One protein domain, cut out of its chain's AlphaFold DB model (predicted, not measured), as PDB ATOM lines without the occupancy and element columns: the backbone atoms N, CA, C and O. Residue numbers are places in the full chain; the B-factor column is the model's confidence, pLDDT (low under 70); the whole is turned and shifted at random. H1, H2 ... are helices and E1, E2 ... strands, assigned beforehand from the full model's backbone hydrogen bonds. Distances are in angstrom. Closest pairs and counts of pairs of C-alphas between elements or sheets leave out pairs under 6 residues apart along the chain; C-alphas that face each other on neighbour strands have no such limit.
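What this domain is: This is residues 59 to 121, 142 to 151 and 305 to 423 of the 423 residues of an uncharacterized protein of Pedosphaera parvula (strain Ellin514) (UniProt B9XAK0). A large, strongly twisted sheet of six strands, E1, E2, E8, E9, E10 and E11, is the core, with the smaller three-strand sheet of E5, E6 and E7 partly face to face with it and the two-strand hairpin of E3 and E4 packed on it mainly beside E8 and E10. E10 and E11 run through the middle, the short helix H1 sits at one end, and two long loops, residues 86 to 101 and 341 to 366, join the sheets. The printed part has 192 residues, with eleven named strands and one named helix in the order E1 to E10, H1, E11; it is mostly strand, though under half of the residues, 87 of 192, are in named elements. The large sheet is branched, with antiparallel neighbour pairs E1 and E2, E2 and E11, E10 and E11, E8 and E10, and E9 and E10, and the order E5, E6, E7 is antiparallel too. The whole is compact, with a radius of gyration of the C-alphas of 16.3 A, and spans 53 by 43 by 34 A.

Where its parts are: E1 holds residues 62 to 67, beginning at C-alpha 62 at (207.062, 234.527, 243.823), and E2 holds residues 76 to 85 and is 28.3 A long. E3 is residues 102 to 109, 20.6 A long, and E4 is residues 118 to 121. E5 is residues 308 to 311, E6 residues 319 to 327, 24.5 A long, and E7 residues 333 to 340, 22.0 A long. E8 is residues 367 to 373 and E9 residues 383 to 386. E10, residues 389 to 399, is 31.2 A long and begins at C-alpha 389 at (204.252, 243.065, 230.014). H1 is residues 406 to 409, and E11, residues 411 to 422, is 34.7 A long and ends at C-alpha 422 at (199.054, 248.233, 236.086).

How they stand to each other: In the large sheet E1 and E2 form a hairpin, with N 64 and O 79 2.9 A apart, within hydrogen-bond range. E11 lies on the other side of E2, with N 78 and O 420 at 2.8 A. E10 is antiparallel to E11 at 152 degrees, with N 394 and O 415 at 2.8 A. On the other side of E10 from E11 lie E9, beside residues 389 to 391, and E8, beside residues 393 to 399; N 385 and O 389 are 2.9 A apart, and N 369 and O 397 2.8 A. E5, E6 and E7 are a meander, each strand the antiparallel neighbour of the one before, with N 309 and O 321 at 2.8 A and N 324 and O 336 at 2.9 A. E6 bends by 52 degrees at residue 323. The sheets form a stack, three sheets face to face in turn: the large sheet and the meander have best planes 25 degrees apart, the large sheet and the hairpin E3 and E4 39 degrees. The closest C-alphas of E7 and E8, Thr 333 and Asn 367, are 4.7 A apart, and those of E3 and E8, Lys 106 and Gly 372, 4.5 A. In the hairpin of E3 and E4, N 108 and O 119 are 2.9 A apart. H1 only grazes the large sheet with residues 406 to 409, and is too short for any O i to N i+4 pair.

The domain as a whole: The two C-alphas farthest apart, those of Ala 72 and Glu 96, are 54.0 A apart. Residues 122 to 141 are not printed, with C-alphas 121 and 142 9.0 A apart, nor are 152 to 304, with C-alphas 151 and 305 22.1 A apart. The links from E2 to E3 and from E7 to E8 are long. The mean pLDDT of the printed part is 91.2, and residues 59 to 60 and 91 to 95 are under 70.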
ATOM      1  N   SER A  59     206.211 226.798 238.076       49.00
ATOM      2  CA  SER A  59     205.409 226.305 239.207       49.00
ATOM      3  C   SER A  59     205.823 226.859 240.585       49.00
ATOM      4  O   SER A  59     205.198 226.512 241.583       49.00
ATOM      5  N   HIS A  60     206.852 227.718 240.646       61.22
ATOM      6  CA  HIS A  60     207.458 228.267 241.864       61.22
ATOM      7  C   HIS A  60     207.889 229.748 241.744       61.22
ATOM      8  O   HIS A  60     208.889 230.137 242.343       61.22
ATOM      9  N   ALA A  61     207.196 230.586 240.963       80.38
ATOM     10  CA  ALA A  61     207.487 232.028 240.961       80.38
ATOM     11  C   ALA A  61     206.828 232.759 242.140       80.38
ATOM     12  O   ALA A  61     205.612 232.680 242.334       80.38
ATOM     13  N   THR A  62     207.609 233.559 242.866       90.19
ATOM     14  CA  THR A  62     207.062 234.527 243.823       90.19
ATOM     15  C   THR A  62     206.461 235.701 243.070       90.19
ATOM     16  O   THR A  62     207.103 236.290 242.200       90.19
ATOM     17  N   THR A  63     205.221 236.040 243.421       95.25
ATOM     18  CA  THR A  63     204.496 237.184 242.865       95.25
ATOM     19  C   THR A  63     204.349 238.269 243.922       95.25
ATOM     20  O   THR A  63     203.837 238.007 245.009       95.25
ATOM     21  N   GLN A  64     204.758 239.494 243.604       95.88
ATOM     22  CA  GLN A  64     204.578 240.662 244.468       95.88
ATOM     23  C   GLN A  64     204.114 241.863 243.655       95.88
ATOM     24  O   GLN A  64     204.542 242.058 242.521       95.88
ATOM     25  N   THR A  65     203.246 242.680 244.247       96.94
ATOM     26  CA  THR A  65     202.775 243.928 243.640       96.94
ATOM     27  C   THR A  65     203.192 245.100 244.507       96.94
ATOM     28  O   THR A  65     202.875 245.148 245.695       96.94
ATOM     29  N   VAL A  66     203.890 246.052 243.896       97.56
ATOM     30  CA  VAL A  66     204.341 247.282 244.543       97.56
ATOM     31  C   VAL A  66     203.478 248.433 244.051       97.56
ATOM     32  O   VAL A  66     203.294 248.604 242.846       97.56
ATOM     33  N   SER A  67     202.925 249.205 244.985       97.50
ATOM     34  CA  SER A  67     202.157 250.416 244.682       97.50
ATOM     35  C   SER A  67     203.079 251.627 244.602       97.50
ATOM     36  O   SER A  67     204.011 251.745 245.397       97.50
ATOM     37  N   TYR A  68     202.793 252.538 243.678       95.94
ATOM     38  CA  TYR A  68     203.561 253.762 243.480       95.94
ATOM     39  C   TYR A  68     202.627 254.969 243.475       95.94
ATOM     40  O   TYR A  68     201.554 254.943 242.876       95.94
ATOM     41  N   SER A  69     203.042 256.041 244.141       91.12
ATOM     42  CA  SER A  69     202.299 257.300 244.210       91.12
ATOM     43  C   SER A  69     203.043 258.395 243.454       91.12
ATOM     44  O   SER A  69     204.266 258.463 243.526       91.12
ATOM     45  N   GLY A  70     202.321 259.274 242.756       90.31
ATOM     46  CA  GLY A  70     202.926 260.392 242.018       90.31
ATOM     47  C   GLY A  70     203.470 260.033 240.629       90.31
ATOM     48  O   GLY A  70     203.964 260.911 239.925       90.31
ATOM     49  N   TYR A  71     203.342 258.776 240.194       94.31
ATOM     50  CA  TYR A  71     203.677 258.362 238.835       94.31
ATOM     51  C   TYR A  71     202.456 258.505 237.924       94.31
ATOM     52  O   TYR A  71     201.386 257.971 238.196       94.31
ATOM     53  N   ALA A  72     202.610 259.227 236.814       93.69
ATOM     54  CA  ALA A  72     201.557 259.323 235.812       93.69
ATOM     55  C   ALA A  72     201.404 257.995 235.053       93.69
ATOM     56  O   ALA A  72     202.404 257.385 234.664       93.69
ATOM     57  N   GLY A  73     200.154 257.602 234.797       94.75
ATOM     58  CA  GLY A  73     199.779 256.505 233.901       94.75
ATOM     59  C   GLY A  73     199.744 255.105 234.516       94.75
ATOM     60  O   GLY A  73     199.255 254.206 233.840       94.75
ATOM     61  N   PHE A  74     200.243 254.908 235.737       96.56
ATOM     62  CA  PHE A  74     200.151 253.626 236.434       96.56
ATOM     63  C   PHE A  74     200.069 253.809 237.948       96.56
ATOM     64  O   PHE A  74     200.576 254.789 238.491       96.56
ATOM     65  N   SER A  75     199.465 252.837 238.626       96.38
ATOM     66  CA  SER A  75     199.290 252.824 240.083       96.38
ATOM     67  C   SER A  75     200.152 251.766 240.774       96.38
ATOM     68  O   SER A  75     200.508 251.896 241.949       96.38
ATOM     69  N   SER A  76     200.516 250.702 240.057       97.56
ATOM     70  CA  SER A  76     201.319 249.613 240.606       97.56
ATOM     71  C   SER A  76     202.083 248.838 239.538       97.56
ATOM     72  O   SER A  76     201.806 248.939 238.343       97.56
ATOM     73  N   ILE A  77     203.060 248.053 239.985       98.00
ATOM     74  CA  ILE A  77     203.789 247.099 239.150       98.00
ATOM     75  C   ILE A  77     203.769 245.743 239.848       98.00
ATOM     76  O   ILE A  77     204.128 245.637 241.024       98.00
ATOM     77  N   THR A  78     203.354 244.713 239.120       97.56
ATOM     78  CA  THR A  78     203.400 243.322 239.564       97.56
ATOM     79  C   THR A  78     204.635 242.641 238.987       97.56
ATOM     80  O   THR A  78     204.888 242.687 237.785       97.56
ATOM     81  N   TYR A  79     205.387 241.974 239.854       96.62
ATOM     82  CA  TYR A  79     206.589 241.227 239.524       96.62
ATOM     83  C   TYR A  79     206.353 239.754 239.816       96.62
ATOM     84  O   TYR A  79     205.899 239.412 240.907       96.62
ATOM     85  N   GLN A  80     206.691 238.891 238.864       96.69
ATOM     86  CA  GLN A  80     206.768 237.448 239.072       96.69
ATOM     87  C   GLN A  80     208.214 237.020 238.877       96.69
ATOM     88  O   GLN A  80     208.719 237.103 237.759       96.69
ATOM     89  N   SER A  81     208.880 236.595 239.947       96.00
ATOM     90  CA  SER A  81     210.302 236.249 239.922       96.00
ATOM     91  C   SER A  81     210.549 234.791 240.277       96.00
ATOM     92  O   SER A  81     209.917 234.269 241.194       96.00
ATOM     93  N   GLN A  82     211.527 234.181 239.616       95.19
ATOM     94  CA  GLN A  82     212.077 232.874 239.955       95.19
ATOM     95  C   GLN A  82     213.604 232.935 239.900       95.19
ATOM     96  O   GLN A  82     214.159 233.489 238.953       95.19
ATOM     97  N   PHE A  83     214.270 232.303 240.868       94.88
ATOM     98  CA  PHE A  83     215.718 232.115 240.872       94.88
ATOM     99  C   PHE A  83     216.068 230.655 240.576       94.88
ATOM    100  O   PHE A  83     215.467 229.739 241.136       94.88
ATOM    101  N   TYR A  84     217.028 230.428 239.682       93.50
ATOM    102  CA  TYR A  84     217.364 229.090 239.182       93.50
ATOM    103  C   TYR A  84     218.486 228.404 239.963       93.50
ATOM    104  O   TYR A  84     218.737 227.221 239.755       93.50
ATOM    105  N   GLY A  85     219.170 229.130 240.848       92.00
ATOM    106  CA  GLY A  85     220.248 228.595 241.677       92.00
ATOM    107  C   GLY A  85     221.439 229.540 241.757       92.00
ATOM    108  O   GLY A  85     221.602 230.422 240.920       92.00
ATOM    109  N   PHE A  86     222.273 229.348 242.775       90.44
ATOM    110  CA  PHE A  86     223.393 230.239 243.088       90.44
ATOM    111  C   PHE A  86     224.554 230.172 242.083       90.44
ATOM    112  O   PHE A  86     225.277 231.144 241.942       90.44
ATOM    113  N   ALA A  87     224.692 229.066 241.350       88.38
ATOM    114  CA  ALA A  87     225.701 228.864 240.303       88.38
ATOM    115  C   ALA A  87     225.052 228.522 238.946       88.38
ATOM    116  O   ALA A  87     225.583 227.754 238.150       88.38
ATOM    117  N   SER A  88     223.829 229.009 238.703       87.31
ATOM    118  CA  SER A  88     223.054 228.629 237.512       87.31
ATOM    119  C   SER A  88     223.448 229.384 236.238       87.31
ATOM    120  O   SER A  88     222.999 228.999 235.153       87.31
ATOM    121  N   LEU A  89     224.240 230.460 236.353       86.25
ATOM    122  CA  LEU A  89     224.700 231.254 235.213       86.25
ATOM    123  C   LEU A  89     226.144 230.923 234.823       86.25
ATOM    124  O   LEU A  89     226.421 230.685 233.651       86.25
ATOM    125  N   VAL A  90     227.061 230.931 235.792       80.25
ATOM    126  CA  VAL A  90     228.487 230.671 235.561       80.25
ATOM    127  C   VAL A  90     228.828 229.290 236.103       80.25
ATOM    128  O   VAL A  90     228.588 228.993 237.266       80.25
ATOM    129  N   ASN A  91     229.413 228.455 235.245       66.69
ATOM    130  CA  ASN A  91     230.189 227.302 235.679       66.69
ATOM    131  C   ASN A  91     231.655 227.747 235.690       66.69
ATOM    132  O   ASN A  91     232.150 228.175 234.645       66.69
ATOM    133  N   ARG A  92     232.287 227.735 236.869       65.38
ATOM    134  CA  ARG A  92     233.539 228.455 237.149       65.38
ATOM    135  C   ARG A  92     234.612 228.301 236.056       65.38
ATOM    136  O   ARG A  92     234.814 227.196 235.541       65.38
ATOM    137  N   PRO A  93     235.359 229.373 235.748       61.62
ATOM    138  CA  PRO A  93     236.491 229.310 234.836       61.62
ATOM    139  C   PRO A  93     237.705 228.585 235.444       61.62
ATOM    140  O   PRO A  93     237.720 228.167 236.601       61.62
ATOM    141  N   LEU A  94     238.747 228.425 234.624       61.88
ATOM    142  CA  LEU A  94     240.015 227.788 234.974       61.88
ATOM    143  C   LEU A  94     240.751 228.604 236.055       61.88
ATOM    144  O   LEU A  94     241.343 229.639 235.770       61.88
ATOM    145  N   THR A  95     240.714 228.131 237.302       67.62
ATOM    146  CA  THR A  95     241.443 228.734 238.440       67.62
ATOM    147  C   THR A  95     242.523 227.806 238.995       67.62
ATOM    148  O   THR A  95     243.106 228.068 240.046       67.62
ATOM    149  N   GLU A  96     242.764 226.678 238.313       74.88
ATOM    150  CA  GLU A  96     243.691 225.613 238.723       74.88
ATOM    151  C   GLU A  96     243.427 225.111 240.160       74.88
ATOM    152  O   GLU A  96     244.343 224.743 240.892       74.88
ATOM    153  N   GLY A  97     242.153 225.103 240.578       70.31
ATOM    154  CA  GLY A  97     241.719 224.655 241.907       70.31
ATOM    155  C   GLY A  97     241.871 225.703 243.014       70.31
ATOM    156  O   GLY A  97     241.554 225.417 244.169       70.31
ATOM    157  N   VAL A  98     242.330 226.914 242.686       73.44
ATOM    158  CA  VAL A  98     242.412 228.034 243.629       73.44
ATOM    159  C   VAL A  98     241.037 228.683 243.783       73.44
ATOM    160  O   VAL A  98     240.236 228.728 242.846       73.44
ATOM    161  N   GLN A  99     240.768 229.202 244.981       74.38
ATOM    162  CA  GLN A  99     239.593 230.027 245.229       74.38
ATOM    163  C   GLN A  99     239.582 231.260 244.319       74.38
ATOM    164  O   GLN A  99     240.598 231.937 244.132       74.38
ATOM    165  N   ALA A 100     238.406 231.547 243.784       77.12
ATOM    166  CA  ALA A 100     238.150 232.631 242.861       77.12
ATOM    167  C   ALA A 100     236.782 233.219 243.167       77.12
ATOM    168  O   ALA A 100     235.925 232.553 243.745       77.12
ATOM    169  N   TYR A 101     236.610 234.466 242.778       85.06
ATOM    170  CA  TYR A 101     235.361 235.184 242.907       85.06
ATOM    171  C   TYR A 101     234.829 235.517 241.525       85.06
ATOM    172  O   TYR A 101     235.604 235.782 240.606       85.06
ATOM    173  N   ASP A 102     233.506 235.533 241.427       87.50
ATOM    174  CA  ASP A 102     232.757 235.953 240.261       87.50
ATOM    175  C   ASP A 102     231.798 237.065 240.700       87.50
ATOM    176  O   ASP A 102     230.957 236.888 241.585       87.50
ATOM    177  N   TYR A 103     231.929 238.241 240.095       88.06
ATOM    178  CA  TYR A 103     231.321 239.468 240.594       88.06
ATOM    179  C   TYR A 103     230.768 240.377 239.481       88.06
ATOM    180  O   TYR A 103     231.280 240.375 238.366       88.06
ATOM    181  N   ALA A 104     229.741 241.183 239.785       89.50
ATOM    182  CA  ALA A 104     229.169 242.211 238.895       89.50
ATOM    183  C   ALA A 104     228.835 241.692 237.496       89.50
ATOM    184  O   ALA A 104     229.375 242.131 236.476       89.50
ATOM    185  N   VAL A 105     227.898 240.752 237.454       92.88
ATOM    186  CA  VAL A 105     227.397 240.234 236.189       92.88
ATOM    187  C   VAL A 105     226.525 241.270 235.475       92.88
ATOM    188  O   VAL A 105     225.652 241.882 236.083       92.88
ATOM    189  N   LYS A 106     226.699 241.421 234.161       93.56
ATOM    190  CA  LYS A 106     225.779 242.137 233.268       93.56
ATOM    191  C   LYS A 106     225.300 241.213 232.174       93.56
ATOM    192  O   LYS A 106     226.109 240.587 231.497       93.56
ATOM    193  N   ILE A 107     223.988 241.167 231.972       94.88
ATOM    194  CA  ILE A 107     223.360 240.333 230.945       94.88
ATOM    195  C   ILE A 107     222.854 241.247 229.831       94.88
ATOM    196  O   ILE A 107     222.304 242.316 230.092       94.88
ATOM    197  N   LEU A 108     222.999 240.822 228.580       94.69
ATOM    198  CA  LEU A 108     222.450 241.542 227.437       94.69
ATOM    199  C   LEU A 108     221.964 240.603 226.336       94.69
ATOM    200  O   LEU A 108     222.480 239.504 226.135       94.69
ATOM    201  N   HIS A 109     220.947 241.054 225.608       94.31
ATOM    202  CA  HIS A 109     220.415 240.382 224.425       94.31
ATOM    203  C   HIS A 109     221.121 240.935 223.185       94.31
ATOM    204  O   HIS A 109     220.883 242.081 222.815       94.31
ATOM    205  N   THR A 110     221.976 240.138 222.534       91.25
ATOM    206  CA  THR A 110     222.612 240.531 221.260       91.25
ATOM    207  C   THR A 110     221.769 240.159 220.050       91.25
ATOM    208  O   THR A 110     221.749 240.889 219.067       91.25
ATOM    209  N   GLY A 111     221.061 239.029 220.117       82.62
ATOM    210  CA  GLY A 111     220.177 238.553 219.053       82.62
ATOM    211  C   GLY A 111     220.929 237.945 217.868       82.62
ATOM    212  O   GLY A 111     220.317 237.586 216.866       82.62
ATOM    213  N   GLU A 112     222.247 237.800 217.978       81.38
ATOM    214  CA  GLU A 112     223.104 237.217 216.946       81.38
ATOM    215  C   GLU A 112     222.788 235.728 216.733       81.38
ATOM    216  O   GLU A 112     222.406 235.031 217.674       81.38
ATOM    217  N   ASP A 113     222.971 235.245 215.499       75.38
ATOM    218  CA  ASP A 113     222.775 233.870 214.992       75.38
ATOM    219  C   ASP A 113     221.363 233.263 215.120       75.38
ATOM    220  O   ASP A 113     220.888 232.610 214.192       75.38
ATOM    221  N   THR A 114     220.680 233.465 216.246       71.12
ATOM    222  CA  THR A 114     219.383 232.852 216.575       71.12
ATOM    223  C   THR A 114     218.239 233.859 216.658       71.12
ATOM    224  O   THR A 114     217.087 233.449 216.760       71.12
ATOM    225  N   GLY A 115     218.524 235.167 216.663       81.00
ATOM    226  CA  GLY A 115     217.556 236.209 217.033       81.00
ATOM    227  C   GLY A 115     217.393 236.381 218.550       81.00
ATOM    228  O   GLY A 115     216.885 237.406 219.007       81.00
ATOM    229  N   TYR A 116     217.885 235.430 219.352       82.06
ATOM    230  CA  TYR A 116     217.624 235.350 220.796       82.06
ATOM    231  C   TYR A 116     218.881 235.316 221.666       82.06
ATOM    232  O   TYR A 116     218.758 235.398 222.888       82.06
ATOM    233  N   ARG A 117     220.075 235.243 221.058       91.25
ATOM    234  CA  ARG A 117     221.331 235.077 221.793       91.25
ATOM    235  C   ARG A 117     221.492 236.104 222.906       91.25
ATOM    236  O   ARG A 117     221.283 237.309 222.713       91.25
ATOM    237  N   LYS A 118     221.915 235.593 224.058       93.88
ATOM    238  CA  LYS A 118     222.271 236.353 225.247       93.88
ATOM    239  C   LYS A 118     223.762 236.205 225.513       93.88
ATOM    240  O   LYS A 118     224.325 235.125 225.329       93.88
ATOM    241  N   ARG A 119     224.381 237.281 225.977       94.88
ATOM    242  CA  ARG A 119     225.745 237.287 226.509       94.88
ATOM    243  C   ARG A 119     225.702 237.787 227.944       94.88
ATOM    244  O   ARG A 119     224.846 238.613 228.273       94.88
ATOM    245  N   ALA A 120     226.607 237.292 228.774       94.81
ATOM    246  CA  ALA A 120     226.843 237.861 230.088       94.81
ATOM    247  C   ALA A 120     228.336 238.099 230.307       94.81
ATOM    248  O   ALA A 120     229.158 237.268 229.921       94.81
ATOM    249  N   PHE A 121     228.645 239.243 230.909       95.56
ATOM    250  CA  PHE A 121     229.991 239.679 231.265       95.56
ATOM    251  C   PHE A 121     230.082 239.814 232.773       95.56
ATOM    252  O   PHE A 121     229.111 240.253 233.386       95.56
ATOM    253  N   THR A 142     227.964 232.885 226.966       93.44
ATOM    254  CA  THR A 142     226.841 233.005 226.038       93.44
ATOM    255  C   THR A 142     225.789 231.948 226.324       93.44
ATOM    256  O   THR A 142     226.104 230.857 226.785       93.44
ATOM    257  N   SER A 143     224.547 232.247 225.957       92.56
ATOM    258  CA  SER A 143     223.483 231.256 225.802       92.56
ATOM    259  C   SER A 143     222.632 231.591 224.572       92.56
ATOM    260  O   SER A 143     222.527 232.752 224.163       92.56
ATOM    261  N   GLY A 144     222.055 230.567 223.940       90.69
ATOM    262  CA  GLY A 144     221.185 230.729 222.774       90.69
ATOM    263  C   GLY A 144     219.867 231.437 223.093       90.69
ATOM    264  O   GLY A 144     219.411 232.239 222.277       90.69
ATOM    265  N   ASP A 145     219.293 231.162 224.264       85.25
ATOM    266  CA  ASP A 145     217.992 231.662 224.734       85.25
ATOM    267  C   ASP A 145     218.030 232.212 226.174       85.25
ATOM    268  O   ASP A 145     217.101 232.897 226.602       85.25
ATOM    269  N   GLY A 146     219.125 231.986 226.903       88.19
ATOM    270  CA  GLY A 146     219.306 232.395 228.291       88.19
ATOM    271  C   GLY A 146     218.727 231.424 229.319       88.19
ATOM    272  O   GLY A 146     218.676 231.773 230.498       88.19
ATOM    273  N   ALA A 147     218.312 230.221 228.909       86.88
ATOM    274  CA  ALA A 147     217.792 229.210 229.820       86.88
ATOM    275  C   ALA A 147     218.850 228.777 230.859       86.88
ATOM    276  O   ALA A 147     220.052 228.756 230.560       86.88
ATOM    277  N   PRO A 148     218.444 228.403 232.084       81.56
ATOM    278  CA  PRO A 148     219.382 227.938 233.103       81.56
ATOM    279  C   PRO A 148     220.175 226.722 232.610       81.56
ATOM    280  O   PRO A 148     219.645 225.877 231.890       81.56
ATOM    281  N   ASN A 149     221.447 226.623 233.008       79.44
ATOM    282  CA  ASN A 149     222.368 225.542 232.619       79.44
ATOM    283  C   ASN A 149     222.680 225.435 231.110       79.44
ATOM    284  O   ASN A 149     223.263 224.445 230.677       79.44
ATOM    285  N   THR A 150     222.318 226.434 230.300       87.62
ATOM    286  CA  THR A 150     222.673 226.486 228.863       87.62
ATOM    287  C   THR A 150     223.829 227.439 228.559       87.62
ATOM    288  O   THR A 150     224.190 227.639 227.398       87.62
ATOM    289  N   TRP A 151     224.388 228.053 229.599       90.81
ATOM    290  CA  TRP A 151     225.444 229.042 229.492       90.81
ATOM    291  C   TRP A 151     226.811 228.376 229.386       90.81
ATOM    292  O   TRP A 151     227.112 227.423 230.105       90.81
ATOM    293  N   GLY A 305     227.200 248.786 242.199       78.75
ATOM    294  CA  GLY A 305     227.473 247.696 241.250       78.75
ATOM    295  C   GLY A 305     226.279 247.123 240.485       78.75
ATOM    296  O   GLY A 305     226.433 246.106 239.817       78.75
ATOM    297  N   ASN A 306     225.095 247.743 240.538       89.75
ATOM    298  CA  ASN A 306     223.899 247.177 239.903       89.75
ATOM    299  C   ASN A 306     223.541 247.805 238.546       89.75
ATOM    300  O   ASN A 306     223.964 248.914 238.231       89.75
ATOM    301  N   GLN A 307     222.758 247.080 237.742       94.19
ATOM    302  CA  GLN A 307     222.415 247.449 236.364       94.19
ATOM    303  C   GLN A 307     221.116 248.266 236.227       94.19
ATOM    304  O   GLN A 307     220.155 248.076 236.981       94.19
ATOM    305  N   ILE A 308     221.072 249.143 235.220       96.25
ATOM    306  CA  ILE A 308     219.933 249.995 234.867       96.25
ATOM    307  C   ILE A 308     219.389 249.607 233.487       96.25
ATOM    308  O   ILE A 308     220.108 249.242 232.561       96.25
ATOM    309  N   GLY A 309     218.077 249.721 233.342       97.00
ATOM    310  CA  GLY A 309     217.350 249.572 232.092       97.00
ATOM    311  C   GLY A 309     216.110 250.453 232.100       97.00
ATOM    312  O   GLY A 309     215.915 251.265 233.005       97.00
ATOM    313  N   TYR A 310     215.262 250.335 231.085       97.44
ATOM    314  CA  TYR A 310     214.040 251.124 231.007       97.44
ATOM    315  C   TYR A 310     212.950 250.501 230.132       97.44
ATOM    316  O   TYR A 310     213.198 249.756 229.182       97.44
ATOM    317  N   LEU A 311     211.712 250.884 230.438       96.81
ATOM    318  CA  LEU A 311     210.492 250.535 229.725       96.81
ATOM    319  C   LEU A 311     210.090 251.718 228.831       96.81
ATOM    320  O   LEU A 311     209.588 252.724 229.328       96.81
ATOM    321  N   ASN A 312     210.308 251.631 227.514       89.62
ATOM    322  CA  ASN A 312     209.942 252.714 226.579       89.62
ATOM    323  C   ASN A 312     208.424 252.901 226.421       89.62
ATOM    324  O   ASN A 312     207.973 254.014 226.169       89.62
ATOM    325  N   ASN A 313     207.651 251.826 226.587       86.06
ATOM    326  CA  ASN A 313     206.212 251.794 226.312       86.06
ATOM    327  C   ASN A 313     205.388 251.730 227.606       86.06
ATOM    328  O   ASN A 313     204.288 251.187 227.620       86.06
ATOM    329  N   CYS A 314     205.947 252.216 228.714       93.56
ATOM    330  CA  CYS A 314     205.228 252.265 229.975       93.56
ATOM    331  C   CYS A 314     204.145 253.365 229.907       93.56
ATOM    332  O   CYS A 314     204.400 254.450 229.367       93.56
ATOM    333  N   PRO A 315     202.928 253.117 230.426       93.19
ATOM    334  CA  PRO A 315     201.929 254.164 230.606       93.19
ATOM    335  C   PRO A 315     202.523 255.406 231.283       93.19
ATOM    336  O   PRO A 315     203.285 255.294 232.240       93.19
ATOM    337  N   GLY A 316     202.224 256.601 230.762       92.69
ATOM    338  CA  GLY A 316     202.795 257.865 231.249       92.69
ATOM    339  C   GLY A 316     204.237 258.164 230.806       92.69
ATOM    340  O   GLY A 316     204.811 259.149 231.262       92.69
ATOM    341  N   GLY A 317     204.822 257.357 229.913       93.44
ATOM    342  CA  GLY A 317     206.126 257.608 229.289       93.44
ATOM    343  C   GLY A 317     207.207 256.614 229.714       93.44
ATOM    344  O   GLY A 317     206.921 255.593 230.336       93.44
ATOM    345  N   ARG A 318     208.473 256.906 229.393       95.69
ATOM    346  CA  ARG A 318     209.610 256.037 229.744       95.69
ATOM    347  C   ARG A 318     209.714 255.859 231.261       95.69
ATOM    348  O   ARG A 318     209.625 256.834 232.008       95.69
ATOM    349  N   LEU A 319     209.901 254.623 231.716       97.69
ATOM    350  CA  LEU A 319     210.177 254.308 233.119       97.69
ATOM    351  C   LEU A 319     211.544 253.639 233.227       97.69
ATOM    352  O   LEU A 319     211.737 252.564 232.664       97.69
ATOM    353  N   PHE A 320     212.486 254.263 233.925       98.00
ATOM    354  CA  PHE A 320     213.762 253.640 234.252       98.00
ATOM    355  C   PHE A 320     213.568 252.635 235.381       98.00
ATOM    356  O   PHE A 320     212.806 252.872 236.317       98.00
ATOM    357  N   MET A 321     214.268 251.513 235.279       97.31
ATOM    358  CA  MET A 321     214.287 250.450 236.271       97.31
ATOM    359  C   MET A 321     215.732 250.122 236.607       97.31
ATOM    360  O   MET A 321     216.598 250.127 235.733       97.31
ATOM    361  N   ARG A 322     215.990 249.823 237.871       96.31
ATOM    362  CA  ARG A 322     217.306 249.436 238.358       96.31
ATOM    363  C   ARG A 322     217.155 248.223 239.247       96.31
ATOM    364  O   ARG A 322     216.442 248.293 240.247       96.31
ATOM    365  N   ILE A 323     217.842 247.143 238.900       97.31
ATOM    366  CA  ILE A 323     217.938 245.999 239.800       97.31
ATOM    367  C   ILE A 323     218.848 246.368 240.977       97.31
ATOM    368  O   ILE A 323     219.776 247.154 240.828       97.31
ATOM    369  N   THR A 324     218.547 245.884 242.173       96.75
ATOM    370  CA  THR A 324     219.338 246.107 243.396       96.75
ATOM    371  C   THR A 324     219.100 244.949 244.361       96.75
ATOM    372  O   THR A 324     218.532 243.932 243.964       96.75
ATOM    373  N   PHE A 325     219.515 245.072 245.618       96.75
ATOM    374  CA  PHE A 325     219.222 244.093 246.659       96.75
ATOM    375  C   PHE A 325     218.765 244.748 247.960       96.75
ATOM    376  O   PHE A 325     219.115 245.892 248.261       96.75
ATOM    377  N   VAL A 326     217.989 243.995 248.735       96.62
ATOM    378  CA  VAL A 326     217.476 244.392 250.054       96.62
ATOM    379  C   VAL A 326     217.496 243.210 251.014       96.62
ATOM    380  O   VAL A 326     217.497 242.060 250.579       96.62
ATOM    381  N   ASP A 327     217.482 243.487 252.316       95.44
ATOM    382  CA  ASP A 327     217.268 242.456 253.335       95.44
ATOM    383  C   ASP A 327     215.832 241.903 253.239       95.44
ATOM    384  O   ASP A 327     214.853 242.655 253.141       95.44
ATOM    385  N   ASN A 328     215.684 240.578 253.240       94.56
ATOM    386  CA  ASN A 328     214.376 239.934 253.137       94.56
ATOM    387  C   ASN A 328     213.633 239.790 254.482       94.56
ATOM    388  O   ASN A 328     212.441 239.476 254.474       94.56
ATOM    389  N   GLY A 329     214.279 240.083 255.608       92.25
ATOM    390  CA  GLY A 329     213.802 239.927 256.984       92.25
ATOM    391  C   GLY A 329     214.280 238.642 257.672       92.25
ATOM    392  O   GLY A 329     214.013 238.450 258.854       92.25
ATOM    393  N   ALA A 330     214.982 237.763 256.953       91.31
ATOM    394  CA  ALA A 330     215.489 236.477 257.437       91.31
ATOM    395  C   ALA A 330     217.030 236.425 257.466       91.31
ATOM    396  O   ALA A 330     217.619 235.344 257.428       91.31
ATOM    397  N   GLY A 331     217.691 237.590 257.491       90.56
ATOM    398  CA  GLY A 331     219.153 237.696 257.472       90.56
ATOM    399  C   GLY A 331     219.775 237.337 256.120       90.56
ATOM    400  O   GLY A 331     220.918 236.869 256.075       90.56
ATOM    401  N   ARG A 332     219.014 237.518 255.031       94.94
ATOM    402  CA  ARG A 332     219.472 237.339 253.649       94.94
ATOM    403  C   ARG A 332     219.256 238.609 252.842       94.94
ATOM    404  O   ARG A 332     218.207 239.240 252.976       94.94
ATOM    405  N   THR A 333     220.175 238.922 251.935       96.50
ATOM    406  CA  THR A 333     219.916 239.887 250.864       96.50
ATOM    407  C   THR A 333     219.372 239.177 249.632       96.50
ATOM    408  O   THR A 333     219.900 238.152 249.198       96.50
ATOM    409  N   VAL A 334     218.304 239.725 249.062       97.25
ATOM    410  CA  VAL A 334     217.637 239.193 247.868       97.25
ATOM    411  C   VAL A 334     217.494 240.280 246.804       97.25
ATOM    412  O   VAL A 334     217.507 241.465 247.157       97.25
ATOM    413  N   PRO A 335     217.352 239.915 245.516       97.50
ATOM    414  CA  PRO A 335     217.149 240.889 244.454       97.50
ATOM    415  C   PRO A 335     215.892 241.743 244.678       97.50
ATOM    416  O   PRO A 335     214.899 241.312 245.262       97.50
ATOM    417  N   SER A 336     215.942 242.979 244.198       97.38
ATOM    418  CA  SER A 336     214.886 243.984 244.291       97.38
ATOM    419  C   SER A 336     214.951 244.918 243.084       97.38
ATOM    420  O   SER A 336     215.873 244.836 242.273       97.38
ATOM    421  N   MET A 337     213.986 245.827 242.969       96.81
ATOM    422  CA  MET A 337     213.914 246.818 241.901       96.81
ATOM    423  C   MET A 337     213.650 248.207 242.485       96.81
ATOM    424  O   MET A 337     212.809 248.359 243.368       96.81
ATOM    425  N   GLN A 338     214.341 249.212 241.953       96.75
ATOM    426  CA  GLN A 338     213.964 250.621 242.069       96.75
ATOM    427  C   GLN A 338     213.468 251.127 240.714       96.75
ATOM    428  O   GLN A 338     213.925 250.659 239.667       96.75
ATOM    429  N   ILE A 339     212.578 252.117 240.725       97.62
ATOM    430  CA  ILE A 339     212.111 252.787 239.507       97.62
ATOM    431  C   ILE A 339     212.372 254.289 239.549       97.62
ATOM    432  O   ILE A 339     212.514 254.871 240.621       97.62
ATOM    433  N   SER A 340     212.430 254.916 238.377       97.38
ATOM    434  CA  SER A 340     212.590 256.362 238.249       97.38
ATOM    435  C   SER A 340     212.016 256.880 236.927       97.38
ATOM    436  O   SER A 340     212.057 256.192 235.906       97.38
ATOM    437  N   ARG A 341     211.494 258.112 236.912       95.69
ATOM    438  CA  ARG A 341     211.121 258.817 235.667       95.69
ATOM    439  C   ARG A 341     212.251 259.671 235.108       95.69
ATOM    440  O   ARG A 341     212.345 259.828 233.895       95.69
ATOM    441  N   ASP A 342     213.095 260.212 235.975       95.81
ATOM    442  CA  ASP A 342     214.166 261.133 235.599       95.81
ATOM    443  C   ASP A 342     215.546 260.469 235.580       95.81
ATOM    444  O   ASP A 342     216.480 261.058 235.047       95.81
ATOM    445  N   GLY A 343     215.679 259.256 236.125       96.00
ATOM    446  CA  GLY A 343     216.942 258.539 236.295       96.00
ATOM    447  C   GLY A 343     217.796 259.034 237.470       96.00
ATOM    448  O   GLY A 343     218.896 258.529 237.666       96.00
ATOM    449  N   LEU A 344     217.330 259.999 238.263       97.00
ATOM    450  CA  LEU A 344     218.044 260.543 239.424       97.00
ATOM    451  C   LEU A 344     217.389 260.151 240.740       97.00
ATOM    452  O   LEU A 344     218.112 259.774 241.663       97.00
ATOM    453  N   ASN A 345     216.057 260.239 240.789       96.75
ATOM    454  CA  ASN A 345     215.225 259.956 241.947       96.75
ATOM    455  C   ASN A 345     214.618 258.561 241.807       96.75
ATOM    456  O   ASN A 345     213.715 258.331 241.000       96.75
ATOM    457  N   TRP A 346     215.161 257.629 242.576       96.88
ATOM    458  CA  TRP A 346     214.855 256.212 242.584       96.88
ATOM    459  C   TRP A 346     213.964 255.873 243.772       96.88
ATOM    460  O   TRP A 346     214.301 256.183 244.917       96.88
ATOM    461  N   ASP A 347     212.846 255.220 243.481       96.38
ATOM    462  CA  ASP A 347     211.814 254.851 244.445       96.38
ATOM    463  C   ASP A 347     211.674 253.325 244.526       96.38
ATOM    464  O   ASP A 347     211.762 252.623 243.515       96.38
ATOM    465  N   PHE A 348     211.459 252.824 245.740       96.31
ATOM    466  CA  PHE A 348     211.123 251.429 246.020       96.31
ATOM    467  C   PHE A 348     209.612 251.170 246.020       96.31
ATOM    468  O   PHE A 348     209.207 250.013 245.987       96.31
ATOM    469  N   GLY A 349     208.797 252.226 246.041       95.12
ATOM    470  CA  GLY A 349     207.344 252.183 246.110       95.12
ATOM    471  C   GLY A 349     206.797 252.403 247.518       95.12
ATOM    472  O   GLY A 349     207.491 252.273 248.528       95.12
ATOM    473  N   ALA A 350     205.505 252.720 247.586       93.75
ATOM    474  CA  ALA A 350     204.817 253.135 248.809       93.75
ATOM    475  C   ALA A 350     204.744 252.029 249.878       93.75
ATOM    476  O   ALA A 350     204.675 252.322 251.068       93.75
ATOM    477  N   ASN A 351     204.793 250.762 249.460       92.38
ATOM    478  CA  ASN A 351     204.708 249.607 250.358       92.38
ATOM    479  C   ASN A 351     206.094 249.051 250.741       92.38
ATOM    480  O   ASN A 351     206.184 247.960 251.303       92.38
ATOM    481  N   GLY A 352     207.169 249.787 250.438       92.31
ATOM    482  CA  GLY A 352     208.547 249.343 250.632       92.31
ATOM    483  C   GLY A 352     209.090 248.513 249.460       92.31
ATOM    484  O   GLY A 352     208.403 248.319 248.456       92.31
ATOM    485  N   PRO A 353     210.342 248.036 249.570       94.88
ATOM    486  CA  PRO A 353     211.036 247.387 248.467       94.88
ATOM    487  C   PRO A 353     210.423 246.039 248.091       94.88
ATOM    488  O   PRO A 353     210.140 245.202 248.952       94.88
ATOM    489  N   LEU A 354     210.328 245.798 246.783       95.50
ATOM    490  CA  LEU A 354     210.102 244.473 246.206       95.50
ATOM    491  C   LEU A 354     211.141 243.472 246.735       95.50
ATOM    492  O   LEU A 354     212.329 243.789 246.778       95.50
ATOM    493  N   LYS A 355     210.727 242.243 247.047       95.94
ATOM    494  CA  LYS A 355     211.641 241.138 247.379       95.94
ATOM    495  C   LYS A 355     211.493 240.028 246.346       95.94
ATOM    496  O   LYS A 355     210.517 239.288 246.380       95.94
ATOM    497  N   MET A 356     212.428 239.929 245.415       95.94
ATOM    498  CA  MET A 356     212.429 238.869 244.406       95.94
ATOM    499  C   MET A 356     213.080 237.595 244.954       95.94
ATOM    500  O   MET A 356     213.787 237.623 245.960       95.94
ATOM    501  N   GLU A 357     212.870 236.480 244.258       95.56
ATOM    502  CA  GLU A 357     213.568 235.226 244.549       95.56
ATOM    503  C   GLU A 357     215.087 235.394 244.402       95.56
ATOM    504  O   GLU A 357     215.581 235.966 243.423       95.56
ATOM    505  N   GLY A 358     215.824 234.857 245.373       95.38
ATOM    506  CA  GLY A 358     217.284 234.866 245.427       95.38
ATOM    507  C   GLY A 358     217.836 233.502 245.830       95.38
ATOM    508  O   GLY A 358     217.126 232.497 245.819       95.38
ATOM    509  N   SER A 359     219.118 233.455 246.186       94.69
ATOM    510  CA  SER A 359     219.757 232.200 246.578       94.69
ATOM    511  C   SER A 359     219.138 231.602 247.842       94.69
ATOM    512  O   SER A 359     218.916 232.296 248.836       94.69
ATOM    513  N   THR A 360     218.919 230.289 247.816       92.75
ATOM    514  CA  THR A 360     218.477 229.484 248.962       92.75
ATOM    515  C   THR A 360     219.625 228.719 249.622       92.75
ATOM    516  O   THR A 360     219.420 228.111 250.675       92.75
ATOM    517  N   ASP A 361     220.843 228.791 249.068       93.25
ATOM    518  CA  ASP A 361     222.019 228.172 249.679       93.25
ATOM    519  C   ASP A 361     222.261 228.755 251.079       93.25
ATOM    520  O   ASP A 361     222.001 229.933 251.330       93.25
ATOM    521  N   ASN A 362     222.697 227.919 252.017       91.62
ATOM    522  CA  ASN A 362     223.034 228.336 253.383       91.62
ATOM    523  C   ASN A 362     224.532 228.215 253.673       91.62
ATOM    524  O   ASN A 362     224.965 228.651 254.738       91.62
ATOM    525  N   LEU A 363     225.307 227.604 252.772       91.88
ATOM    526  CA  LEU A 363     226.696 227.276 253.045       91.88
ATOM    527  C   LEU A 363     227.623 228.451 252.717       91.88
ATOM    528  O   LEU A 363     228.269 228.988 253.615       91.88
ATOM    529  N   HIS A 364     227.661 228.875 251.454       90.31
ATOM    530  CA  HIS A 364     228.603 229.893 250.970       90.31
ATOM    531  C   HIS A 364     227.936 231.041 250.215       90.31
ATOM    532  O   HIS A 364     228.528 232.109 250.096       90.31
ATOM    533  N   ASN A 365     226.708 230.847 249.736       93.31
ATOM    534  CA  ASN A 365     226.099 231.689 248.717       93.31
ATOM    535  C   ASN A 365     224.724 232.219 249.135       93.31
ATOM    536  O   ASN A 365     223.822 232.315 248.309       93.31
ATOM    537  N   LYS A 366     224.514 232.533 250.419       95.50
ATOM    538  CA  LYS A 366     223.170 232.837 250.951       95.50
ATOM    539  C   LYS A 366     222.568 234.177 250.516       95.50
ATOM    540  O   LYS A 366     221.350 234.338 250.599       95.50
ATOM    541  N   ASN A 367     223.409 235.126 250.114       97.12
ATOM    542  CA  ASN A 367     223.049 236.507 249.809       97.12
ATOM    543  C   ASN A 367     223.246 236.811 248.324       97.12
ATOM    544  O   ASN A 367     224.109 236.212 247.692       97.12
ATOM    545  N   CYS A 368     222.487 237.768 247.794       96.69
ATOM    546  CA  CYS A 368     222.622 238.284 246.433       96.69
ATOM    547  C   CYS A 368     223.173 239.719 246.438       96.69
ATOM    548  O   CYS A 368     222.647 240.586 247.141       96.69
ATOM    549  N   TYR A 369     224.183 239.970 245.607       95.44
ATOM    550  CA  TYR A 369     224.864 241.252 245.437       95.44
ATOM    551  C   TYR A 369     225.179 241.526 243.954       95.44
ATOM    552  O   TYR A 369     225.070 240.624 243.122       95.44
ATOM    553  N   PHE A 370     225.567 242.768 243.634       93.88
ATOM    554  CA  PHE A 370     226.129 243.192 242.332       93.88
ATOM    555  C   PHE A 370     225.338 242.684 241.129       93.88
ATOM    556  O   PHE A 370     225.808 241.886 240.316       93.88
ATOM    557  N   LEU A 371     224.075 243.099 241.087       95.62
ATOM    558  CA  LEU A 371     223.067 242.480 240.248       95.62
ATOM    559  C   LEU A 371     223.063 243.049 238.831       95.62
ATOM    560  O   LEU A 371     223.100 244.263 238.610       95.62
ATOM    561  N   GLY A 372     222.912 242.139 237.876       95.69
ATOM    562  CA  GLY A 372     222.675 242.426 236.469       95.69
ATOM    563  C   GLY A 372     221.250 242.104 236.059       95.69
ATOM    564  O   GLY A 372     220.603 241.233 236.638       95.69
ATOM    565  N   MET A 373     220.766 242.760 235.011       96.00
ATOM    566  CA  MET A 373     219.526 242.391 234.339       96.00
ATOM    567  C   MET A 373     219.637 242.565 232.826       96.00
ATOM    568  O   MET A 373     220.287 243.478 232.331       96.00
ATOM    569  N   SER A 374     218.979 241.692 232.074       95.25
ATOM    570  CA  SER A 374     219.076 241.669 230.623       95.25
ATOM    571  C   SER A 374     218.440 242.902 229.992       95.25
ATOM    572  O   SER A 374     217.241 243.134 230.164       95.25
ATOM    573  N   THR A 375     219.206 243.615 229.171       95.31
ATOM    574  CA  THR A 375     218.705 244.697 228.314       95.31
ATOM    575  C   THR A 375     218.962 244.397 226.837       95.31
ATOM    576  O   THR A 375     219.822 243.585 226.473       95.31
ATOM    577  N   MET A 376     218.189 245.035 225.961       94.19
ATOM    578  CA  MET A 376     218.337 244.929 224.513       94.19
ATOM    579  C   MET A 376     219.624 245.612 224.072       94.19
ATOM    580  O   MET A 376     219.796 246.816 224.266       94.19
ATOM    581  N   SER A 377     220.538 244.821 223.510       93.12
ATOM    582  CA  SER A 377     221.852 245.262 223.039       93.12
ATOM    583  C   SER A 377     222.648 246.060 224.081       93.12
ATOM    584  O   SER A 377     223.441 246.928 223.725       93.12
ATOM    585  N   GLY A 378     222.400 245.828 225.374       90.94
ATOM    586  CA  GLY A 378     223.036 246.575 226.461       90.94
ATOM    587  C   GLY A 378     222.547 248.020 226.639       90.94
ATOM    588  O   GLY A 378     222.837 248.643 227.648       90.94
ATOM    589  N   GLN A 379     221.763 248.569 225.707       90.81
ATOM    590  CA  GLN A 379     221.416 250.000 225.649       90.81
ATOM    591  C   GLN A 379     220.489 250.482 226.766       90.81
ATOM    592  O   GLN A 379     220.359 251.686 226.977       90.81
ATOM    593  N   GLY A 380     219.821 249.559 227.455       91.50
ATOM    594  CA  GLY A 380     218.840 249.870 228.487       91.50
ATOM    595  C   GLY A 380     217.406 249.401 228.205       91.50
ATOM    596  O   GLY A 380     216.769 248.987 229.171       91.50
ATOM    597  N   PRO A 381     216.861 249.373 226.965       95.75
ATOM    598  CA  PRO A 381     215.491 248.910 226.760       95.75
ATOM    599  C   PRO A 381     215.308 247.479 227.268       95.75
ATOM    600  O   PRO A 381     216.099 246.597 226.943       95.75
ATOM    601  N   ILE A 382     214.252 247.239 228.039       95.69
ATOM    602  CA  ILE A 382     213.863 245.896 228.478       95.69
ATOM    603  C   ILE A 382     212.915 245.281 227.440       95.69
ATOM    604  O   ILE A 382     212.101 245.985 226.835       95.69
ATOM    605  N   TYR A 383     213.021 243.967 227.224       91.69
ATOM    606  CA  TYR A 383     212.215 243.250 226.234       91.69
ATOM    607  C   TYR A 383     210.714 243.362 226.552       91.69
ATOM    608  O   TYR A 383     210.282 243.060 227.666       91.69
ATOM    609  N   PHE A 384     209.927 243.808 225.570       92.62
ATOM    610  CA  PHE A 384     208.490 244.067 225.691       92.62
ATOM    611  C   PHE A 384     207.682 242.990 224.964       92.62
ATOM    612  O   PHE A 384     207.863 242.790 223.765       92.62
ATOM    613  N   PHE A 385     206.762 242.338 225.675       89.62
ATOM    614  CA  PHE A 385     205.885 241.290 225.140       89.62
ATOM    615  C   PHE A 385     204.523 241.812 224.650       89.62
ATOM    616  O   PHE A 385     203.751 241.052 224.070       89.62
ATOM    617  N   GLY A 386     204.227 243.104 224.829       90.00
ATOM    618  CA  GLY A 386     202.892 243.663 224.587       90.00
ATOM    619  C   GLY A 386     202.072 243.766 225.876       90.00
ATOM    620  O   GLY A 386     202.470 243.249 226.910       90.00
ATOM    621  N   GLY A 387     200.938 244.475 225.841       89.25
ATOM    622  CA  GLY A 387     199.961 244.466 226.945       89.25
ATOM    623  C   GLY A 387     200.511 244.849 228.326       89.25
ATOM    624  O   GLY A 387     200.148 244.218 229.311       89.25
ATOM    625  N   ASN A 388     201.400 245.847 228.403       93.56
ATOM    626  CA  ASN A 388     202.102 246.246 229.630       93.56
ATOM    627  C   ASN A 388     202.909 245.121 230.308       93.56
ATOM    628  O   ASN A 388     203.076 245.134 231.528       93.56
ATOM    629  N   HIS A 389     203.427 244.167 229.530       94.88
ATOM    630  CA  HIS A 389     204.252 243.065 230.014       94.88
ATOM    631  C   HIS A 389     205.678 243.144 229.460       94.88
ATOM    632  O   HIS A 389     205.905 243.244 228.252       94.88
ATOM    633  N   TRP A 390     206.646 243.068 230.366       96.06
ATOM    634  CA  TRP A 390     208.076 243.012 230.087       96.06
ATOM    635  C   TRP A 390     208.720 241.826 230.797       96.06
ATOM    636  O   TRP A 390     208.169 241.280 231.754       96.06
ATOM    637  N   GLN A 391     209.916 241.450 230.358       94.19
ATOM    638  CA  GLN A 391     210.695 240.404 231.010       94.19
ATOM    639  C   GLN A 391     212.170 240.765 231.059       94.19
ATOM    640  O   GLN A 391     212.723 241.322 230.108       94.19
ATOM    641  N   VAL A 392     212.810 240.361 232.150       95.25
ATOM    642  CA  VAL A 392     214.262 240.349 232.281       95.25
ATOM    643  C   VAL A 392     214.736 238.976 232.738       95.25
ATOM    644  O   VAL A 392     214.107 238.342 233.585       95.25
ATOM    645  N   LEU A 393     215.880 238.544 232.218       95.62
ATOM    646  CA  LEU A 393     216.763 237.644 232.953       95.62
ATOM    647  C   LEU A 393     217.574 238.500 233.915       95.62
ATOM    648  O   LEU A 393     218.005 239.588 233.538       95.62
ATOM    649  N   TYR A 394     217.796 238.035 235.131       96.12
ATOM    650  CA  TYR A 394     218.669 238.712 236.077       96.12
ATOM    651  C   TYR A 394     219.772 237.786 236.557       96.12
ATOM    652  O   TYR A 394     219.604 236.570 236.596       96.12
ATOM    653  N   GLY A 395     220.910 238.378 236.891       95.44
ATOM    654  CA  GLY A 395     222.064 237.700 237.453       95.44
ATOM    655  C   GLY A 395     222.439 238.337 238.783       95.44
ATOM    656  O   GLY A 395     222.236 239.536 238.977       95.44
ATOM    657  N   ALA A 396     222.974 237.544 239.699       95.69
ATOM    658  CA  ALA A 396     223.460 238.025 240.980       95.69
ATOM    659  C   ALA A 396     224.756 237.316 241.347       95.69
ATOM    660  O   ALA A 396     224.844 236.091 241.243       95.69
ATOM    661  N   THR A 397     225.714 238.083 241.855       94.75
ATOM    662  CA  THR A 397     226.798 237.528 242.658       94.75
ATOM    663  C   THR A 397     226.201 236.978 243.933       94.75
ATOM    664  O   THR A 397     225.566 237.705 244.699       94.75
ATOM    665  N   THR A 398     226.378 235.688 244.150       94.81
ATOM    666  CA  THR A 398     225.933 235.017 245.359       94.81
ATOM    667  C   THR A 398     227.122 234.774 246.265       94.81
ATOM    668  O   THR A 398     228.167 234.359 245.789       94.81
ATOM    669  N   ALA A 399     227.000 235.126 247.544       94.44
ATOM    670  CA  ALA A 399     228.065 234.982 248.542       94.44
ATOM    671  C   ALA A 399     227.473 235.070 249.957       94.44
ATOM    672  O   ALA A 399     226.310 235.428 250.123       94.44
ATOM    673  N   ASN A 400     228.252 234.811 251.008       94.81
ATOM    674  CA  ASN A 400     227.830 235.091 252.385       94.81
ATOM    675  C   ASN A 400     228.068 236.554 252.781       94.81
ATOM    676  O   ASN A 400     227.265 237.121 253.522       94.81
ATOM    677  N   SER A 401     229.096 237.190 252.227       93.06
ATOM    678  CA  SER A 401     229.433 238.603 252.416       93.06
ATOM    679  C   SER A 401     229.993 239.166 251.103       93.06
ATOM    680  O   SER A 401     230.652 238.428 250.370       93.06
ATOM    681  N   PRO A 402     229.754 240.455 250.790       88.94
ATOM    682  CA  PRO A 402     230.265 241.084 249.572       88.94
ATOM    683  C   PRO A 402     231.774 241.394 249.627       88.94
ATOM    684  O   PRO A 402     232.319 241.918 248.662       88.94
ATOM    685  N   GLY A 403     232.447 241.113 250.747       86.44
ATOM    686  CA  GLY A 403     233.883 241.331 250.921       86.44
ATOM    687  C   GLY A 403     234.511 240.372 251.935       86.44
ATOM    688  O   GLY A 403     233.823 239.544 252.538       86.44
ATOM    689  N   GLY A 404     235.824 240.505 252.136       84.81
ATOM    690  CA  GLY A 404     236.610 239.589 252.970       84.81
ATOM    691  C   GLY A 404     236.848 238.243 252.281       84.81
ATOM    692  O   GLY A 404     236.859 238.167 251.060       84.81
ATOM    693  N   SER A 405     237.044 237.171 253.054       86.38
ATOM    694  CA  SER A 405     237.283 235.827 252.504       86.38
ATOM    695  C   SER A 405     236.039 235.177 251.893       86.38
ATOM    696  O   SER A 405     236.170 234.319 251.030       86.38
ATOM    697  N   ASP A 406     234.837 235.575 252.319       88.12
ATOM    698  CA  ASP A 406     233.583 234.972 251.845       88.12
ATOM    699  C   ASP A 406     233.356 235.194 250.348       88.12
ATOM    700  O   ASP A 406     232.782 234.333 249.682       88.12
ATOM    701  N   ILE A 407     233.835 236.318 249.805       87.12
ATOM    702  CA  ILE A 407     233.702 236.611 248.376       87.12
ATOM    703  C   ILE A 407     234.496 235.618 247.522       87.12
ATOM    704  O   ILE A 407     234.103 235.339 246.402       87.12
ATOM    705  N   LEU A 408     235.547 234.989 248.061       86.94
ATOM    706  CA  LEU A 408     236.363 233.995 247.350       86.94
ATOM    707  C   LEU A 408     235.622 232.674 247.069       86.94
ATOM    708  O   LEU A 408     236.175 231.761 246.450       86.94
ATOM    709  N   TYR A 409     234.393 232.546 247.568       87.69
ATOM    710  CA  TYR A 409     233.490 231.437 247.282       87.69
ATOM    711  C   TYR A 409     232.324 231.840 246.388       87.69
ATOM    712  O   TYR A 409     231.489 230.982 246.101       87.69
ATOM    713  N   SER A 410     232.262 233.106 245.976       91.00
ATOM    714  CA  SER A 410     231.113 233.631 245.262       91.00
ATOM    715  C   SER A 410     230.901 232.934 243.927       91.00
ATOM    716  O   SER A 410     231.869 232.616 243.239       91.00
ATOM    717  N   GLU A 411     229.640 232.791 243.551       91.25
ATOM    718  CA  GLU A 411     229.193 232.255 242.265       91.25
ATOM    719  C   GLU A 411     228.249 233.255 241.592       91.25
ATOM    720  O   GLU A 411     227.673 234.115 242.268       91.25
ATOM    721  N   ILE A 412     227.995 233.098 240.290       92.75
ATOM    722  CA  ILE A 412     226.906 233.832 239.632       92.75
ATOM    723  C   ILE A 412     225.672 232.953 239.459       92.75
ATOM    724  O   ILE A 412     225.641 232.002 238.667       92.75
ATOM    725  N   GLY A 413     224.607 233.355 240.145       93.50
ATOM    726  CA  GLY A 413     223.281 232.785 239.980       93.50
ATOM    727  C   GLY A 413     222.437 233.609 239.022       93.50
ATOM    728  O   GLY A 413     222.632 234.817 238.878       93.50
ATOM    729  N   SER A 414     221.476 232.960 238.374       94.69
ATOM    730  CA  SER A 414     220.505 233.597 237.484       94.69
ATOM    731  C   SER A 414     219.067 233.362 237.912       94.69
ATOM    732  O   SER A 414     218.738 232.367 238.562       94.69
ATOM    733  N   GLY A 415     218.203 234.274 237.492       95.00
ATOM    734  CA  GLY A 415     216.761 234.169 237.594       95.00
ATOM    735  C   GLY A 415     216.060 234.880 236.443       95.00
ATOM    736  O   GLY A 415     216.689 235.457 235.555       95.00
ATOM    737  N   GLN A 416     214.735 234.849 236.471       95.38
ATOM    738  CA  GLN A 416     213.877 235.545 235.519       95.38
ATOM    739  C   GLN A 416     212.798 236.317 236.266       95.38
ATOM    740  O   GLN A 416     212.244 235.824 237.249       95.38
ATOM    741  N   ALA A 417     212.480 237.517 235.782       96.00
ATOM    742  CA  ALA A 417     211.366 238.311 236.273       96.00
ATOM    743  C   ALA A 417     210.445 238.739 235.128       96.00
ATOM    744  O   ALA A 417     210.893 239.369 234.169       96.00
ATOM    745  N   ASN A 418     209.155 238.429 235.256       96.69
ATOM    746  CA  ASN A 418     208.097 239.052 234.466       96.69
ATOM    747  C   ASN A 418     207.600 240.299 235.199       96.69
ATOM    748  O   ASN A 418     207.395 240.267 236.412       96.69
ATOM    749  N   ILE A 419     207.409 241.385 234.459       97.50
ATOM    750  CA  ILE A 419     207.066 242.709 234.975       97.50
ATOM    751  C   ILE A 419     205.779 243.159 234.285       97.50
ATOM    752  O   ILE A 419     205.748 243.278 233.060       97.50
ATOM    753  N   TYR A 420     204.740 243.430 235.068       97.31
ATOM    754  CA  TYR A 420     203.435 243.884 234.593       97.31
ATOM    755  C   TYR A 420     203.135 245.261 235.174       97.31
ATOM    756  O   TYR A 420     203.089 245.417 236.392       97.31
ATOM    757  N   VAL A 421     202.949 246.266 234.319       97.38
ATOM    758  CA  VAL A 421     202.598 247.624 234.763       97.38
ATOM    759  C   VAL A 421     201.080 247.792 234.738       97.38
ATOM    760  O   VAL A 421     200.456 247.650 233.685       97.38
ATOM    761  N   ASN A 422     200.499 248.126 235.890       96.44
ATOM    762  CA  ASN A 422     199.054 248.233 236.086       96.44
ATOM    763  C   ASN A 422     198.628 249.716 236.065       96.44
ATOM    764  O   ASN A 422     199.064 250.458 236.956       96.44
ATOM    765  N   PRO A 423     197.822 250.151 235.072       91.06
ATOM    766  CA  PRO A 423     197.384 251.540 234.916       91.06
ATOM    767  C   PRO A 423     196.706 252.177 236.137       91.06
ATOM    768  O   PRO A 423     196.167 251.442 236.997       91.06
TER     769      PRO A 423